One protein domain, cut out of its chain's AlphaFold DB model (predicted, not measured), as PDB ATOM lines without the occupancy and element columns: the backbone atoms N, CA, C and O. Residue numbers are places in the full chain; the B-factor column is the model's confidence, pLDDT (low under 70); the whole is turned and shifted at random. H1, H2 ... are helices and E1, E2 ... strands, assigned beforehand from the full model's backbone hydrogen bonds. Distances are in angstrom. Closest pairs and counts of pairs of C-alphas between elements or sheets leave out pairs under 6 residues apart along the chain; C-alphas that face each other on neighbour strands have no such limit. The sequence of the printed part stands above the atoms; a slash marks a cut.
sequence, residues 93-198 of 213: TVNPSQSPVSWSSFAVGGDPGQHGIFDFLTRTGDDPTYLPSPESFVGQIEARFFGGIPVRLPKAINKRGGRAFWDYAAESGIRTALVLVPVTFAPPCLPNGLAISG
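This is residues 93 to 198 of the 213 residues of the protein "Type I phosphodiesterase / nucleotide pyrophosphatase" of Omnitrophica bacterium OLB16 (UniProt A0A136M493). A long, narrow ribbon of two strand runs, E1 and E2 going out and E3 and E4 coming back, reaches away from a small body that holds the helices H1, H2 and H3 and the side-by-side strand pair E5 and E6. A loop of residues 116 to 137, with no named element, joins H2 to the ribbon. The printed part has 106 residues, with three named helices and six named strands in the order H1 H2 E1 E2 E3 E4 H3 E5 E6; the class is mixed, helices and strands, with under half of the residues in named elements. The three sheets have two strands each: E1 - E4 and E2 - E3 are antiparallel, E5 and E6 parallel. The whole is only just loose, close to compact, with a radius of gyration of the C-alphas of 15.9 A and spans of 45 by 35 by 20 A.

E1, residues 138 to 141, and E4, residues 155 to 158, are antiparallel at 151 degrees between directions; N 139 and O 157 are within hydrogen-bond range at 2.8 A. E1 runs on into E2, residues 144 to 146, at 8 degrees. E3, residues 149 to 152, runs on into E4 at 17 degrees. E2 and E3 form a hairpin, antiparallel at 141 degrees, with N 146 and O 149 2.9 A apart. E5, residues 177 to 181, and E6, residues 194 to 197, are parallel at 5 degrees, with N 178 and O 194 2.8 A apart; both are apart from the other four strands. H1, residues 99 to 108, and H2, residues 112 to 115, touch, the closest C-alphas being those of Val 101 and Pro 112, 6.5 A. H1 and H3, residues 165 to 171, only just touch, with 3 pairs of C-alphas within 8 A, the closest those of Val 108 and Phe 165, 6.0 A; they run the same way at a steep tilt of 45 degrees. In H1 and H3 every O i to N i+4 pair is within hydrogen-bond range; H2 is too short for such a pair.

E1 is 10.2 A long and E4 10.0 A; E2 is 7.0 A and E3 8.9 A. H1 begins at C-alpha 99, (34.464, -117.132, 58.310), and is 14.3 A long; H2 is 5.3 A and H3 10.2 A. E5 and E6 are each 9.9 A; E6 ends at C-alpha 197, (28.641, -130.618, 58.644).

The C-alphas of Thr 93 and Gly 147, the two farthest apart, are 51.9 A apart. The printed part has no cut. The links H2 to E1, 22 residues, and E5 to E6, 12 residues, are long. The mean pLDDT of the printed part is 90.5, and residues 124 to 125 are under 70.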
ATOM      1  N   THR A  93      33.258-109.054  50.102       92.00
ATOM      2  CA  THR A  93      32.953-109.878  51.274       92.00
ATOM      3  C   THR A  93      31.867-109.220  52.123       92.00
ATOM      4  O   THR A  93      31.537-108.045  51.940       92.00
ATOM      5  N   VAL A  94      31.305-109.978  53.056       94.56
ATOM      6  CA  VAL A  94      30.352-109.460  54.039       94.56
ATOM      7  C   VAL A  94      31.065-108.729  55.173       94.56
ATOM      8  O   VAL A  94      32.253-108.933  55.412       94.56
ATOM      9  N   ASN A  95      30.333-107.867  55.879       93.88
ATOM     10  CA  ASN A  95      30.831-107.177  57.065       93.88
ATOM     11  C   ASN A  95      30.049-107.654  58.304       93.88
ATOM     12  O   ASN A  95      28.835-107.442  58.336       93.88
ATOM     13  N   PRO A  96      30.701-108.264  59.313       93.69
ATOM     14  CA  PRO A  96      32.144-108.508  59.416       93.69
ATOM     15  C   PRO A  96      32.622-109.694  58.567       93.69
ATOM     16  O   PRO A  96      31.925-110.694  58.416       93.69
ATOM     17  N   SER A  97      33.849-109.602  58.049       92.44
ATOM     18  CA  SER A  97      34.451-110.599  57.151       92.44
ATOM     19  C   SER A  97      35.045-111.794  57.905       92.44
ATOM     20  O   SER A  97      36.173-112.212  57.650       92.44
ATOM     21  N   GLN A  98      34.299-112.311  58.880       93.25
ATOM     22  CA  GLN A  98      34.644-113.513  59.635       93.25
ATOM     23  C   GLN A  98      34.153-114.750  58.873       93.25
ATOM     24  O   GLN A  98      33.104-114.695  58.220       93.25
ATOM     25  N   SER A  99      34.864-115.878  58.969       93.06
ATOM     26  CA  SER A  99      34.464-117.132  58.310       93.06
ATOM     27  C   SER A  99      33.003-117.523  58.588       93.06
ATOM     28  O   SER A  99      32.256-117.695  57.625       93.06
ATOM     29  N   PRO A 100      32.509-117.610  59.839       93.56
ATOM     30  CA  PRO A 100      31.139-118.052  60.092       93.56
ATOM     31  C   PRO A 100      30.075-117.109  59.534       93.56
ATOM     32  O   PRO A 100      28.988-117.550  59.160       93.56
ATOM     33  N   VAL A 101      30.397-115.820  59.458       95.19
ATOM     34  CA  VAL A 101      29.522-114.790  58.909       95.19
ATOM     35  C   VAL A 101      29.465-114.948  57.396       95.19
ATOM     36  O   VAL A 101      28.387-115.155  56.850       95.19
ATOM     37  N   SER A 102      30.627-115.009  56.742       95.69
ATOM     38  CA  SER A 102      30.761-115.222  55.295       95.69
ATOM     39  C   SER A 102      30.083-116.509  54.822       95.69
ATOM     40  O   SER A 102      29.327-116.487  53.851       95.69
ATOM     41  N   TRP A 103      30.291-117.626  55.524       95.81
ATOM     42  CA  TRP A 103      29.672-118.910  55.182       95.81
ATOM     43  C   TRP A 103      28.160-118.916  55.403       95.81
ATOM     44  O   TRP A 103      27.425-119.509  54.611       95.81
ATOM     45  N   SER A 104      27.678-118.221  56.436       96.19
ATOM     46  CA  SER A 104      26.240-118.058  56.661       96.19
ATOM     47  C   SER A 104      25.602-117.196  55.579       96.19
ATOM     48  O   SER A 104      24.572-117.583  55.029       96.19
ATOM     49  N   SER A 105      26.238-116.083  55.211       96.69
ATOM     50  CA  SER A 105      25.779-115.213  54.129       96.69
ATOM     51  C   SER A 105      25.779-115.928  52.779       96.69
ATOM     52  O   SER A 105      24.812-115.818  52.029       96.69
ATOM     53  N   PHE A 106      26.809-116.733  52.493       95.88
ATOM     54  CA  PHE A 106      26.855-117.616  51.322       95.88
ATOM     55  C   PHE A 106      25.686-118.610  51.306       95.88
ATOM     56  O   PHE A 106      25.058-118.803  50.266       95.88
ATOM     57  N   ALA A 107      25.377-119.222  52.453       96.62
ATOM     58  CA  ALA A 107      24.288-120.182  52.574       96.62
ATOM     59  C   ALA A 107      22.932-119.556  52.231       96.62
ATOM     60  O   ALA A 107      22.177-120.119  51.436       96.62
ATOM     61  N   VAL A 108      22.620-118.406  52.837       96.50
ATOM     62  CA  VAL A 108      21.288-117.783  52.742       96.50
ATOM     63  C   VAL A 108      21.146-116.786  51.591       96.50
ATOM     64  O   VAL A 108      20.025-116.436  51.235       96.50
ATOM     65  N   GLY A 109      22.253-116.335  50.994       95.81
ATOM     66  CA  GLY A 109      22.252-115.259  49.997       95.81
ATOM     67  C   GLY A 109      21.898-113.888  50.587       95.81
ATOM     68  O   GLY A 109      21.273-113.077  49.909       95.81
ATOM     69  N   GLY A 110      22.261-113.649  51.848       93.44
ATOM     70  CA  GLY A 110      21.819-112.513  52.657       93.44
ATOM     71  C   GLY A 110      22.883-112.029  53.638       93.44
ATOM     72  O   GLY A 110      23.915-112.671  53.799       93.44
ATOM     73  N   ASP A 111      22.639-110.892  54.284       94.94
ATOM     74  CA  ASP A 111      23.573-110.264  55.228       94.94
ATOM     75  C   ASP A 111      23.429-110.798  56.677       94.94
ATOM     76  O   ASP A 111      22.479-111.536  56.981       94.94
ATOM     77  N   PRO A 112      24.340-110.420  57.599       95.19
ATOM     78  CA  PRO A 112      24.310-110.880  58.990       95.19
ATOM     79  C   PRO A 112      23.025-110.576  59.754       95.19
ATOM     80  O   PRO A 112      22.648-111.353  60.632       95.19
ATOM     81  N   GLY A 113      22.307-109.512  59.394       94.50
ATOM     82  CA  GLY A 113      21.003-109.199  59.971       94.50
ATOM     83  C   GLY A 113      19.929-110.235  59.630       94.50
ATOM     84  O   GLY A 113      18.988-110.410  60.401       94.50
ATOM     85  N   GLN A 114      20.075-110.962  58.520       94.56
ATOM     86  CA  GLN A 114      19.114-111.985  58.092       94.56
ATOM     87  C   GLN A 114      19.375-113.349  58.733       94.56
ATOM     88  O   GLN A 114      18.434-114.046  59.117       94.56
ATOM     89  N   HIS A 115      20.643-113.755  58.829       94.94
ATOM     90  CA  HIS A 115      21.009-115.074  59.355       94.94
ATOM     91  C   HIS A 115      21.445-115.061  60.827       94.94
ATOM     92  O   HIS A 115      21.586-116.129  61.419       94.94
ATOM     93  N   GLY A 116      21.660-113.890  61.431       93.25
ATOM     94  CA  GLY A 116      21.904-113.736  62.870       93.25
ATOM     95  C   GLY A 116      23.274-114.212  63.364       93.25
ATOM     96  O   GLY A 116      23.473-114.335  64.569       93.25
ATOM     97  N   ILE A 117      24.217-114.483  62.456       93.12
ATOM     98  CA  ILE A 117      25.586-114.895  62.802       93.12
ATOM     99  C   ILE A 117      26.503-113.700  62.581       93.12
ATOM    100  O   ILE A 117      26.619-113.230  61.452       93.12
ATOM    101  N   PHE A 118      27.151-113.230  63.646       92.69
ATOM    102  CA  PHE A 118      27.944-111.994  63.627       92.69
ATOM    103  C   PHE A 118      29.423-112.200  63.961       92.69
ATOM    104  O   PHE A 118      30.241-111.365  63.595       92.69
ATOM    105  N   ASP A 119      29.778-113.292  64.636       91.38
ATOM    106  CA  ASP A 119      31.150-113.566  65.063       91.38
ATOM    107  C   ASP A 119      31.298-115.046  65.470       91.38
ATOM    108  O   ASP A 119      30.309-115.776  65.571       91.38
ATOM    109  N   PHE A 120      32.530-115.482  65.724       89.00
ATOM    110  CA  PHE A 120      32.853-116.714  66.443       89.00
ATOM    111  C   PHE A 120      32.483-116.672  67.916       89.00
ATOM    112  O   PHE A 120      32.330-117.728  68.530       89.00
ATOM    113  N   LEU A 121      32.298-115.479  68.475       87.56
ATOM    114  CA  LEU A 121      31.954-115.278  69.874       87.56
ATOM    115  C   LEU A 121      30.562-114.661  70.005       87.56
ATOM    116  O   LEU A 121      30.232-113.673  69.352       87.56
ATOM    117  N   THR A 122      29.756-115.209  70.903       82.94
ATOM    118  CA  THR A 122      28.455-114.649  71.269       82.94
ATOM    119  C   THR A 122      28.477-114.242  72.727       82.94
ATOM    120  O   THR A 122      29.223-114.789  73.533       82.94
ATOM    121  N   ARG A 123      27.672-113.240  73.072       79.38
ATOM    122  CA  ARG A 123      27.391-112.890  74.462       79.38
ATOM    123  C   ARG A 123      25.913-113.114  74.678       79.38
ATOM    124  O   ARG A 123      25.100-112.534  73.956       79.38
ATOM    125  N   THR A 124      25.573-113.980  75.616       69.81
ATOM    126  CA  THR A 124      24.175-114.249  75.940       69.81
ATOM    127  C   THR A 124      23.714-113.200  76.947       69.81
ATOM    128  O   THR A 124      24.412-112.909  77.912       69.81
ATOM    129  N   GLY A 125      22.572-112.557  76.686       64.69
ATOM    130  CA  GLY A 125      22.091-111.437  77.509       64.69
ATOM    131  C   GLY A 125      21.641-111.833  78.920       64.69
ATOM    132  O   GLY A 125      21.420-110.962  79.754       64.69
ATOM    133  N   ASP A 126      21.492-113.128  79.175       71.19
ATOM    134  CA  ASP A 126      21.170-113.742  80.461       71.19
ATOM    135  C   ASP A 126      22.414-114.171  81.260       71.19
ATOM    136  O   ASP A 126      22.274-114.527  82.429       71.19
ATOM    137  N   ASP A 127      23.619-114.100  80.679       75.69
ATOM    138  CA  ASP A 127      24.870-114.343  81.398       75.69
ATOM    139  C   ASP A 127      25.297-113.073  82.166       75.69
ATOM    140  O   ASP A 127      25.716-112.085  81.547       75.69
ATOM    141  N   PRO A 128      25.247-113.072  83.515       77.00
ATOM    142  CA  PRO A 128      25.607-111.905  84.320       77.00
ATOM    143  C   PRO A 128      27.098-111.550  84.239       77.00
ATOM    144  O   PRO A 128      27.484-110.453  84.641       77.00
ATOM    145  N   THR A 129      27.946-112.457  83.746       83.25
ATOM    146  CA  THR A 129      29.388-112.223  83.593       83.25
ATOM    147  C   THR A 129      29.728-111.460  82.314       83.25
ATOM    148  O   THR A 129      30.811-110.879  82.221       83.25
ATOM    149  N   TYR A 130      28.814-111.448  81.333       80.75
ATOM    150  CA  TYR A 130      29.011-110.859  80.003       80.75
ATOM    151  C   TYR A 130      30.264-111.382  79.265       80.75
ATOM    152  O   TYR A 130      30.796-110.735  78.349       80.75
ATOM    153  N   LEU A 131      30.762-112.556  79.663       84.06
ATOM    154  CA  LEU A 131      31.919-113.178  79.038       84.06
ATOM    155  C   LEU A 131      31.559-113.670  77.627       84.06
ATOM    156  O   LEU A 131      30.426-114.081  77.366       84.06
ATOM    157  N   PRO A 132      32.503-113.604  76.673       82.00
ATOM    158  CA  PRO A 132      32.284-114.174  75.355       82.00
ATOM    159  C   PRO A 132      32.213-115.704  75.440       82.00
ATOM    160  O   PRO A 132      33.102-116.343  76.001       82.00
ATOM    161  N   SER A 133      31.187-116.281  74.821       79.12
ATOM    162  CA  SER A 133      31.026-117.720  74.632       79.12
ATOM    163  C   SER A 133      31.394-118.118  73.198       79.12
ATOM    164  O   SER A 133      30.951-117.458  72.251       79.12
ATOM    165  N   PRO A 134      32.160-119.206  72.998       75.88
ATOM    166  CA  PRO A 134      32.471-119.738  71.671       75.88
ATOM    167  C   PRO A 134      31.280-120.450  71.000       75.88
ATOM    168  O   PRO A 134      31.386-120.890  69.857       75.88
ATOM    169  N   GLU A 135      30.127-120.567  71.665       72.88
ATOM    170  CA  GLU A 135      28.948-121.292  71.169       72.88
ATOM    171  C   GLU A 135      28.113-120.499  70.151       72.88
ATOM    172  O   GLU A 135      26.882-120.427  70.225       72.88
ATOM    173  N   SER A 136      28.757-119.864  69.184       75.12
ATOM    174  CA  SER A 136      28.087-118.857  68.355       75.12
ATOM    175  C   SER A 136      27.165-119.436  67.290       75.12
ATOM    176  O   SER A 136      26.234-118.765  66.846       75.12
ATOM    177  N   PHE A 137      27.374-120.694  66.904       83.12
ATOM    178  CA  PHE A 137      26.692-121.294  65.754       83.12
ATOM    179  C   PHE A 137      25.736-122.411  66.135       83.12
ATOM    180  O   PHE A 137      24.778-122.670  65.412       83.12
ATOM    181  N   VAL A 138      25.991-123.078  67.258       86.31
ATOM    182  CA  VAL A 138      25.202-124.223  67.707       86.31
ATOM    183  C   VAL A 138      24.726-123.974  69.123       86.31
ATOM    184  O   VAL A 138      25.529-123.723  70.015       86.31
ATOM    185  N   GLY A 139      23.412-124.038  69.317       83.00
ATOM    186  CA  GLY A 139      22.783-124.131  70.628       83.00
ATOM    187  C   GLY A 139      22.433-125.577  70.959       83.00
ATOM    188  O   GLY A 139      22.324-126.424  70.069       83.00
ATOM    189  N   GLN A 140      22.215-125.863  72.236       82.19
ATOM    190  CA  GLN A 140      21.831-127.191  72.700       82.19
ATOM    191  C   GLN A 140      20.569-127.111  73.559       82.19
ATOM    192  O   GLN A 140      20.418-126.249  74.418       82.19
ATOM    193  N   ILE A 141      19.636-128.024  73.307       82.62
ATOM    194  CA  ILE A 141      18.543-128.331  74.219       82.62
ATOM    195  C   ILE A 141      19.037-129.444  75.129       82.62
ATOM    196  O   ILE A 141      19.363-130.526  74.641       82.62
ATOM    197  N   GLU A 142      19.029-129.204  76.435       84.94
ATOM    198  CA  GLU A 142      19.357-130.231  77.419       84.94
ATOM    199  C   GLU A 142      18.273-131.309  77.517       84.94
ATOM    200  O   GLU A 142      17.066-131.055  77.349       84.94
ATOM    201  N   ALA A 143      18.711-132.517  77.856       88.44
ATOM    202  CA  ALA A 143      17.815-133.611  78.181       88.44
ATOM    203  C   ALA A 143      17.012-133.293  79.452       88.44
ATOM    204  O   ALA A 143      17.544-132.755  80.421       88.44
ATOM    205  N   ARG A 144      15.726-133.651  79.472       93.12
ATOM    206  CA  ARG A 144      14.885-133.549  80.674       93.12
ATOM    207  C   ARG A 144      14.444-134.939  81.087       93.12
ATOM    208  O   ARG A 144      13.932-135.686  80.253       93.12
ATOM    209  N   PHE A 145      14.574-135.245  82.372       93.88
ATOM    210  CA  PHE A 145      14.206-136.537  82.941       93.88
ATOM    211  C   PHE A 145      13.059-136.395  83.941       93.88
ATOM    212  O   PHE A 145      12.990-135.419  84.689       93.88
ATOM    213  N   PHE A 146      12.169-137.384  83.964       92.81
ATOM    214  CA  PHE A 146      11.155-137.554  85.002       92.81
ATOM    215  C   PHE A 146      11.178-139.013  85.461       92.81
ATOM    216  O   PHE A 146      10.988-139.917  84.651       92.81
ATOM    217  N   GLY A 147      11.486-139.254  86.739       91.50
ATOM    218  CA  GLY A 147      11.624-140.616  87.274       91.50
ATOM    219  C   GLY A 147      12.700-141.460  86.573       91.50
ATOM    220  O   GLY A 147      12.513-142.656  86.398       91.50
ATOM    221  N   GLY A 148      13.789-140.839  86.104       90.69
ATOM    222  CA  GLY A 148      14.858-141.513  85.348       90.69
ATOM    223  C   GLY A 148      14.557-141.750  83.862       90.69
ATOM    224  O   GLY A 148      15.447-142.153  83.120       90.69
ATOM    225  N   ILE A 149      13.341-141.450  83.395       91.19
ATOM    226  CA  ILE A 149      12.953-141.590  81.986       91.19
ATOM    227  C   ILE A 149      13.185-140.257  81.260       91.19
ATOM    228  O   ILE A 149      12.710-139.223  81.745       91.19
ATOM    229  N   PRO A 150      13.883-140.239  80.106       89.00
ATOM    230  CA  PRO A 150      14.053-139.025  79.318       89.00
ATOM    231  C   PRO A 150      12.710-138.610  78.706       89.00
ATOM    232  O   PRO A 150      12.237-139.202  77.739       89.00
ATOM    233  N   VAL A 151      12.097-137.568  79.263       93.19
ATOM    234  CA  VAL A 151      10.877-136.943  78.719       93.19
ATOM    235  C   VAL A 151      11.192-135.935  77.614       93.19
ATOM    236  O   VAL A 151      10.316-135.575  76.831       93.19
ATOM    237  N   ARG A 152      12.448-135.481  77.526       92.12
ATOM    238  CA  ARG A 152      12.971-134.687  76.410       92.12
ATOM    239  C   ARG A 152      14.388-135.144  76.106       92.12
ATOM    240  O   ARG A 152      15.228-135.146  77.001       92.12
ATOM    241  N   LEU A 153      14.643-135.509  74.856       90.00
ATOM    242  CA  LEU A 153      15.982-135.853  74.388       90.00
ATOM    243  C   LEU A 153      16.814-134.589  74.140       90.00
ATOM    244  O   LEU A 153      16.238-133.549  73.796       90.00
ATOM    245  N   PRO A 154      18.145-134.671  74.293       86.69
ATOM    246  CA  PRO A 154      19.008-133.560  73.952       86.69
ATOM    247  C   PRO A 154      18.968-133.315  72.442       86.69
ATOM    248  O   PRO A 154      18.825-134.251  71.649       86.69
ATOM    249  N   LYS A 155      19.072-132.052  72.028       88.94
ATOM    250  CA  LYS A 155      19.007-131.683  70.608       88.94
ATOM    251  C   LYS A 155      19.906-130.497  70.307       88.94
ATOM    252  O   LYS A 155      19.766-129.451  70.927       88.94
ATOM    253  N   ALA A 156      20.763-130.638  69.304       88.44
ATOM    254  CA  ALA A 156      21.509-129.515  68.755       88.44
ATOM    255  C   ALA A 156      20.618-128.654  67.844       88.44
ATOM    256  O   ALA A 156      19.809-129.166  67.065       88.44
ATOM    257  N   ILE A 157      20.780-127.340  67.947       89.12
ATOM    258  CA  ILE A 157      20.083-126.327  67.160       89.12
ATOM    259  C   ILE A 157      21.137-125.525  66.410       89.12
ATOM    260  O   ILE A 157      22.024-124.948  67.030       89.12
ATOM    261  N   ASN A 158      21.012-125.445  65.090       91.75
ATOM    262  CA  ASN A 158      21.780-124.478  64.319       91.75
ATOM    263  C   ASN A 158      21.225-123.069  64.589       91.75
ATOM    264  O   ASN A 158      20.039-122.826  64.362       91.75
ATOM    265  N   LYS A 159      22.062-122.160  65.098       91.62
ATOM    266  CA  LYS A 159      21.704-120.763  65.391       91.62
ATOM    267  C   LYS A 159      21.632-119.901  64.126       91.62
ATOM    268  O   LYS A 159      21.067-118.813  64.181       91.62
ATOM    269  N   ARG A 160      22.163-120.373  62.989       93.31
ATOM    270  CA  ARG A 160      22.049-119.682  61.701       93.31
ATOM    271  C   ARG A 160      20.588-119.653  61.263       93.31
ATOM    272  O   ARG A 160      20.009-120.678  60.902       93.31
ATOM    273  N   GLY A 161      20.020-118.456  61.256       92.69
ATOM    274  CA  GLY A 161      18.716-118.173  60.680       92.69
ATOM    275  C   GLY A 161      18.726-118.218  59.150       92.69
ATOM    276  O   GLY A 161      19.769-118.322  58.502       92.69
ATOM    277  N   GLY A 162      17.533-118.108  58.572       92.00
ATOM    278  CA  GLY A 162      17.332-118.102  57.125       92.00
ATOM    279  C   GLY A 162      17.431-119.488  56.474       92.00
ATOM    280  O   GLY A 162      18.192-120.367  56.891       92.00
ATOM    281  N   ARG A 163      16.646-119.684  55.409       94.38
ATOM    282  CA  ARG A 163      16.748-120.877  54.556       94.38
ATOM    283  C   ARG A 163      17.942-120.742  53.634       94.38
ATOM    284  O   ARG A 163      18.107-119.707  52.992       94.38
ATOM    285  N   ALA A 164      18.737-121.797  53.546       96.62
ATOM    286  CA  ALA A 164      19.863-121.816  52.638       96.62
ATOM    287  C   ALA A 164      19.430-122.220  51.223       96.62
ATOM    288  O   ALA A 164      18.433-122.925  51.041       96.62
ATOM    289  N   PHE A 165      20.196-121.823  50.204       96.50
ATOM    290  CA  PHE A 165      19.867-122.129  48.806       96.50
ATOM    291  C   PHE A 165      19.763-123.642  48.531       96.50
ATOM    292  O   PHE A 165      18.977-124.073  47.685       96.50
ATOM    293  N   TRP A 166      20.517-124.466  49.266       95.69
ATOM    294  CA  TRP A 166      20.455-125.926  49.160       95.69
ATOM    295  C   TRP A 166      19.180-126.533  49.747       95.69
ATOM    296  O   TRP A 166      18.759-127.584  49.271       95.69
ATOM    297  N   ASP A 167      18.534-125.878  50.716       95.62
ATOM    298  CA  ASP A 167      17.249-126.339  51.252       95.62
ATOM    299  C   ASP A 167      16.176-126.221  50.159       95.62
ATOM    300  O   ASP A 167      15.443-127.170  49.884       95.62
ATOM    301  N   TYR A 168      16.155-125.089  49.444       95.12
ATOM    302  CA  TYR A 168      15.282-124.901  48.281       95.12
ATOM    303  C   TYR A 168      15.564-125.927  47.175       95.12
ATOM    304  O   TYR A 168      14.630-126.482  46.593       95.12
ATOM    305  N   ALA A 169      16.841-126.210  46.891       94.31
ATOM    306  CA  ALA A 169      17.212-127.210  45.893       94.31
ATOM    307  C   ALA A 169      16.708-128.610  46.284       94.31
ATOM    308  O   ALA A 169      16.038-129.264  45.479       94.31
ATOM    309  N   ALA A 170      16.962-129.043  47.520       95.00
ATOM    310  CA  ALA A 170      16.575-130.364  48.002       95.00
ATOM    311  C   ALA A 170      15.048-130.539  48.064       95.00
ATOM    312  O   ALA A 170      14.529-131.556  47.605       95.00
ATOM    313  N   GLU A 171      14.312-129.531  48.540       94.00
ATOM    314  CA  GLU A 171      12.842-129.547  48.559       94.00
ATOM    315  C   GLU A 171      12.222-129.537  47.155       94.00
ATOM    316  O   GLU A 171      11.149-130.101  46.951       94.00
ATOM    317  N   SER A 172      12.910-128.967  46.161       93.12
ATOM    318  CA  SER A 172      12.497-129.049  44.751       93.12
ATOM    319  C   SER A 172      12.780-130.414  44.096       93.12
ATOM    320  O   SER A 172      12.549-130.593  42.897       93.12
ATOM    321  N   GLY A 173      13.298-131.376  44.865       94.00
ATOM    322  CA  GLY A 173      13.640-132.721  44.410       94.00
ATOM    323  C   GLY A 173      15.034-132.852  43.802       94.00
ATOM    324  O   GLY A 173      15.397-133.938  43.353       94.00
ATOM    325  N   ILE A 174      15.848-131.793  43.782       94.31
ATOM    326  CA  ILE A 174      17.224-131.885  43.282       94.31
ATOM    327  C   ILE A 174      18.077-132.601  44.328       94.31
ATOM    328  O   ILE A 174      18.254-132.112  45.446       94.31
ATOM    329  N   ARG A 175      18.659-133.746  43.944       94.88
ATOM    330  CA  ARG A 175      19.592-134.483  44.806       94.88
ATOM    331  C   ARG A 175      20.767-133.586  45.184       94.88
ATOM    332  O   ARG A 175      21.559-133.202  44.325       94.88
ATOM    333  N   THR A 176      20.859-133.268  46.470       95.94
ATOM    334  CA  THR A 176      21.808-132.291  47.005       95.94
ATOM    335  C   THR A 176      22.695-132.947  48.056       95.94
ATOM    336  O   THR A 176      22.218-133.697  48.906       95.94
ATOM    337  N   ALA A 177      23.994-132.670  47.982       96.38
ATOM    338  CA  ALA A 177      24.987-133.157  48.927       96.38
ATOM    339  C   ALA A 177      25.795-131.978  49.481       96.38
ATOM    340  O   ALA A 177      26.328-131.181  48.710       96.38
ATOM    341  N   LEU A 178      25.894-131.894  50.804       97.50
ATOM    342  CA  LEU A 178      26.773-130.976  51.521       97.50
ATOM    343  C   LEU A 178      27.890-131.789  52.162       97.50
ATOM    344  O   LEU A 178      27.628-132.755  52.881       97.50
ATOM    345  N   VAL A 179      29.130-131.388  51.905       96.62
ATOM    346  CA  VAL A 179      30.316-132.048  52.446       96.62
ATOM    347  C   VAL A 179      31.167-130.994  53.129       96.62
ATOM    348  O   VAL A 179      31.728-130.131  52.463       96.62
ATOM    349  N   LEU A 180      31.234-131.067  54.459       94.88
ATOM    350  CA  LEU A 180      32.046-130.198  55.311       94.88
ATOM    351  C   LEU A 180      31.738-128.701  55.150       94.88
ATOM    352  O   LEU A 180      32.609-127.859  55.350       94.88
ATOM    353  N   VAL A 181      30.490-128.358  54.821       95.31
ATOM    354  CA  VAL A 181      30.064-126.956  54.727       95.31
ATOM    355  C   VAL A 181      30.033-126.348  56.141       95.31
ATOM    356  O   VAL A 181      29.441-126.951  57.042       95.31
ATOM    357  N   PRO A 182      30.686-125.199  56.383       93.88
ATOM    358  CA  PRO A 182      30.683-124.532  57.687       93.88
ATOM    359  C   PRO A 182      29.299-124.084  58.153       93.88
ATOM    360  O   PRO A 182      28.440-123.736  57.345       93.88
ATOM    361  N   VAL A 183      29.105-124.022  59.474       93.31
ATOM    362  CA  VAL A 183      27.909-123.433  60.109       93.31
ATOM    363  C   VAL A 183      26.613-124.154  59.696       93.31
ATOM    364  O   VAL A 183      25.527-123.580  59.576       93.31
ATOM    365  N   THR A 184      26.705-125.468  59.478       94.19
ATOM    366  CA  THR A 184      25.551-126.311  59.131       94.19
ATOM    367  C   THR A 184      25.130-127.270  60.233       94.19
ATOM    368  O   THR A 184      24.175-127.996  60.005       94.19
ATOM    369  N   PHE A 185      25.781-127.297  61.401       92.69
ATOM    370  CA  PHE A 185      25.401-128.204  62.489       92.69
ATOM    371  C   PHE A 185      24.267-127.616  63.358       92.69
ATOM    372  O   PHE A 185      24.304-126.443  63.699       92.69
ATOM    373  N   ALA A 186      23.245-128.366  63.778       91.62
ATOM    374  CA  ALA A 186      22.921-129.737  63.379       91.62
ATOM    375  C   ALA A 186      22.614-129.828  61.872       91.62
ATOM    376  O   ALA A 186      21.942-128.928  61.359       91.62
ATOM    377  N   PRO A 187      23.087-130.884  61.175       92.75
ATOM    378  CA  PRO A 187      23.001-130.980  59.719       92.75
ATOM    379  C   PRO A 187      21.555-130.818  59.225       92.75
ATOM    380  O   PRO A 187      20.642-131.387  59.835       92.75
ATOM    381  N   PRO A 188      21.324-130.082  58.121       92.94
ATOM    382  CA  PRO A 188      19.989-129.937  57.559       92.94
ATOM    383  C   PRO A 188      19.460-131.285  57.063       92.94
ATOM    384  O   PRO A 188      20.206-132.135  56.570       92.94
ATOM    385  N   CYS A 189      18.145-131.470  57.159       91.50
ATOM    386  CA  CYS A 189      17.480-132.619  56.562       91.50
ATOM    387  C   CYS A 189      17.256-132.339  55.073       91.50
ATOM    388  O   CYS A 189      16.391-131.542  54.719       91.50
ATOM    389  N   LEU A 190      18.044-132.978  54.207       94.69
ATOM    390  CA  LEU A 190      17.939-132.827  52.755       94.69
ATOM    391  C   LEU A 190      17.214-134.044  52.159       94.69
ATOM    392  O   LEU A 190      17.777-135.144  52.179       94.69
ATOM    393  N   PRO A 191      15.989-133.891  51.616       93.19
ATOM    394  CA  PRO A 191      15.278-134.995  50.979       93.19
ATOM    395  C   PRO A 191      16.108-135.652  49.872       93.19
ATOM    396  O   PRO A 191      16.581-134.985  48.953       93.19
ATOM    397  N   ASN A 192      16.280-136.976  49.955       89.94
ATOM    398  CA  ASN A 192      17.093-137.767  49.018       89.94
ATOM    399  C   ASN A 192      18.550-137.266  48.871       89.94
ATOM    400  O   ASN A 192      19.175-137.477  47.826       89.94
ATOM    401  N   GLY A 193      19.066-136.572  49.889       93.81
ATOM    402  CA  GLY A 193      20.374-135.926  49.896       93.81
ATOM    403  C   GLY A 193      21.290-136.401  51.023       93.81
ATOM    404  O   GLY A 193      20.971-137.324  51.773       93.81
ATOM    405  N   LEU A 194      22.446-135.749  51.130       95.50
ATOM    406  CA  LEU A 194      23.463-136.006  52.152       95.50
ATOM    407  C   LEU A 194      23.917-134.682  52.767       95.50
ATOM    408  O   LEU A 194      24.178-133.732  52.036       95.50
ATOM    409  N   ALA A 195      24.082-134.628  54.084       96.69
ATOM    410  CA  ALA A 195      24.682-133.479  54.749       96.69
ATOM    411  C   ALA A 195      25.704-133.926  55.798       96.69
ATOM    412  O   ALA A 195      25.348-134.515  56.816       96.69
ATOM    413  N   ILE A 196      26.974-133.610  55.549       95.19
ATOM    414  CA  ILE A 196      28.071-133.743  56.509       95.19
ATOM    415  C   ILE A 196      28.493-132.327  56.890       95.19
ATOM    416  O   ILE A 196      28.936-131.562  56.033       95.19
ATOM    417  N   SER A 197      28.316-131.965  58.159       93.12
ATOM    418  CA  SER A 197      28.641-130.618  58.644       93.12
ATOM    419  C   SER A 197      30.145-130.433  58.839       93.12
ATOM    420  O   SER A 197      30.842-131.389  59.172       93.12
ATOM    421  N   GLY A 198      30.633-129.212  58.605       89.56
ATOM    422  CA  GLY A 198      32.031-128.824  58.815       89.56
ATOM    423  C   GLY A 198      32.238-128.043  60.114       89.56
ATOM    424  O   GLY A 198      31.812-128.467  61.186       89.56
TER     425      GLY A 198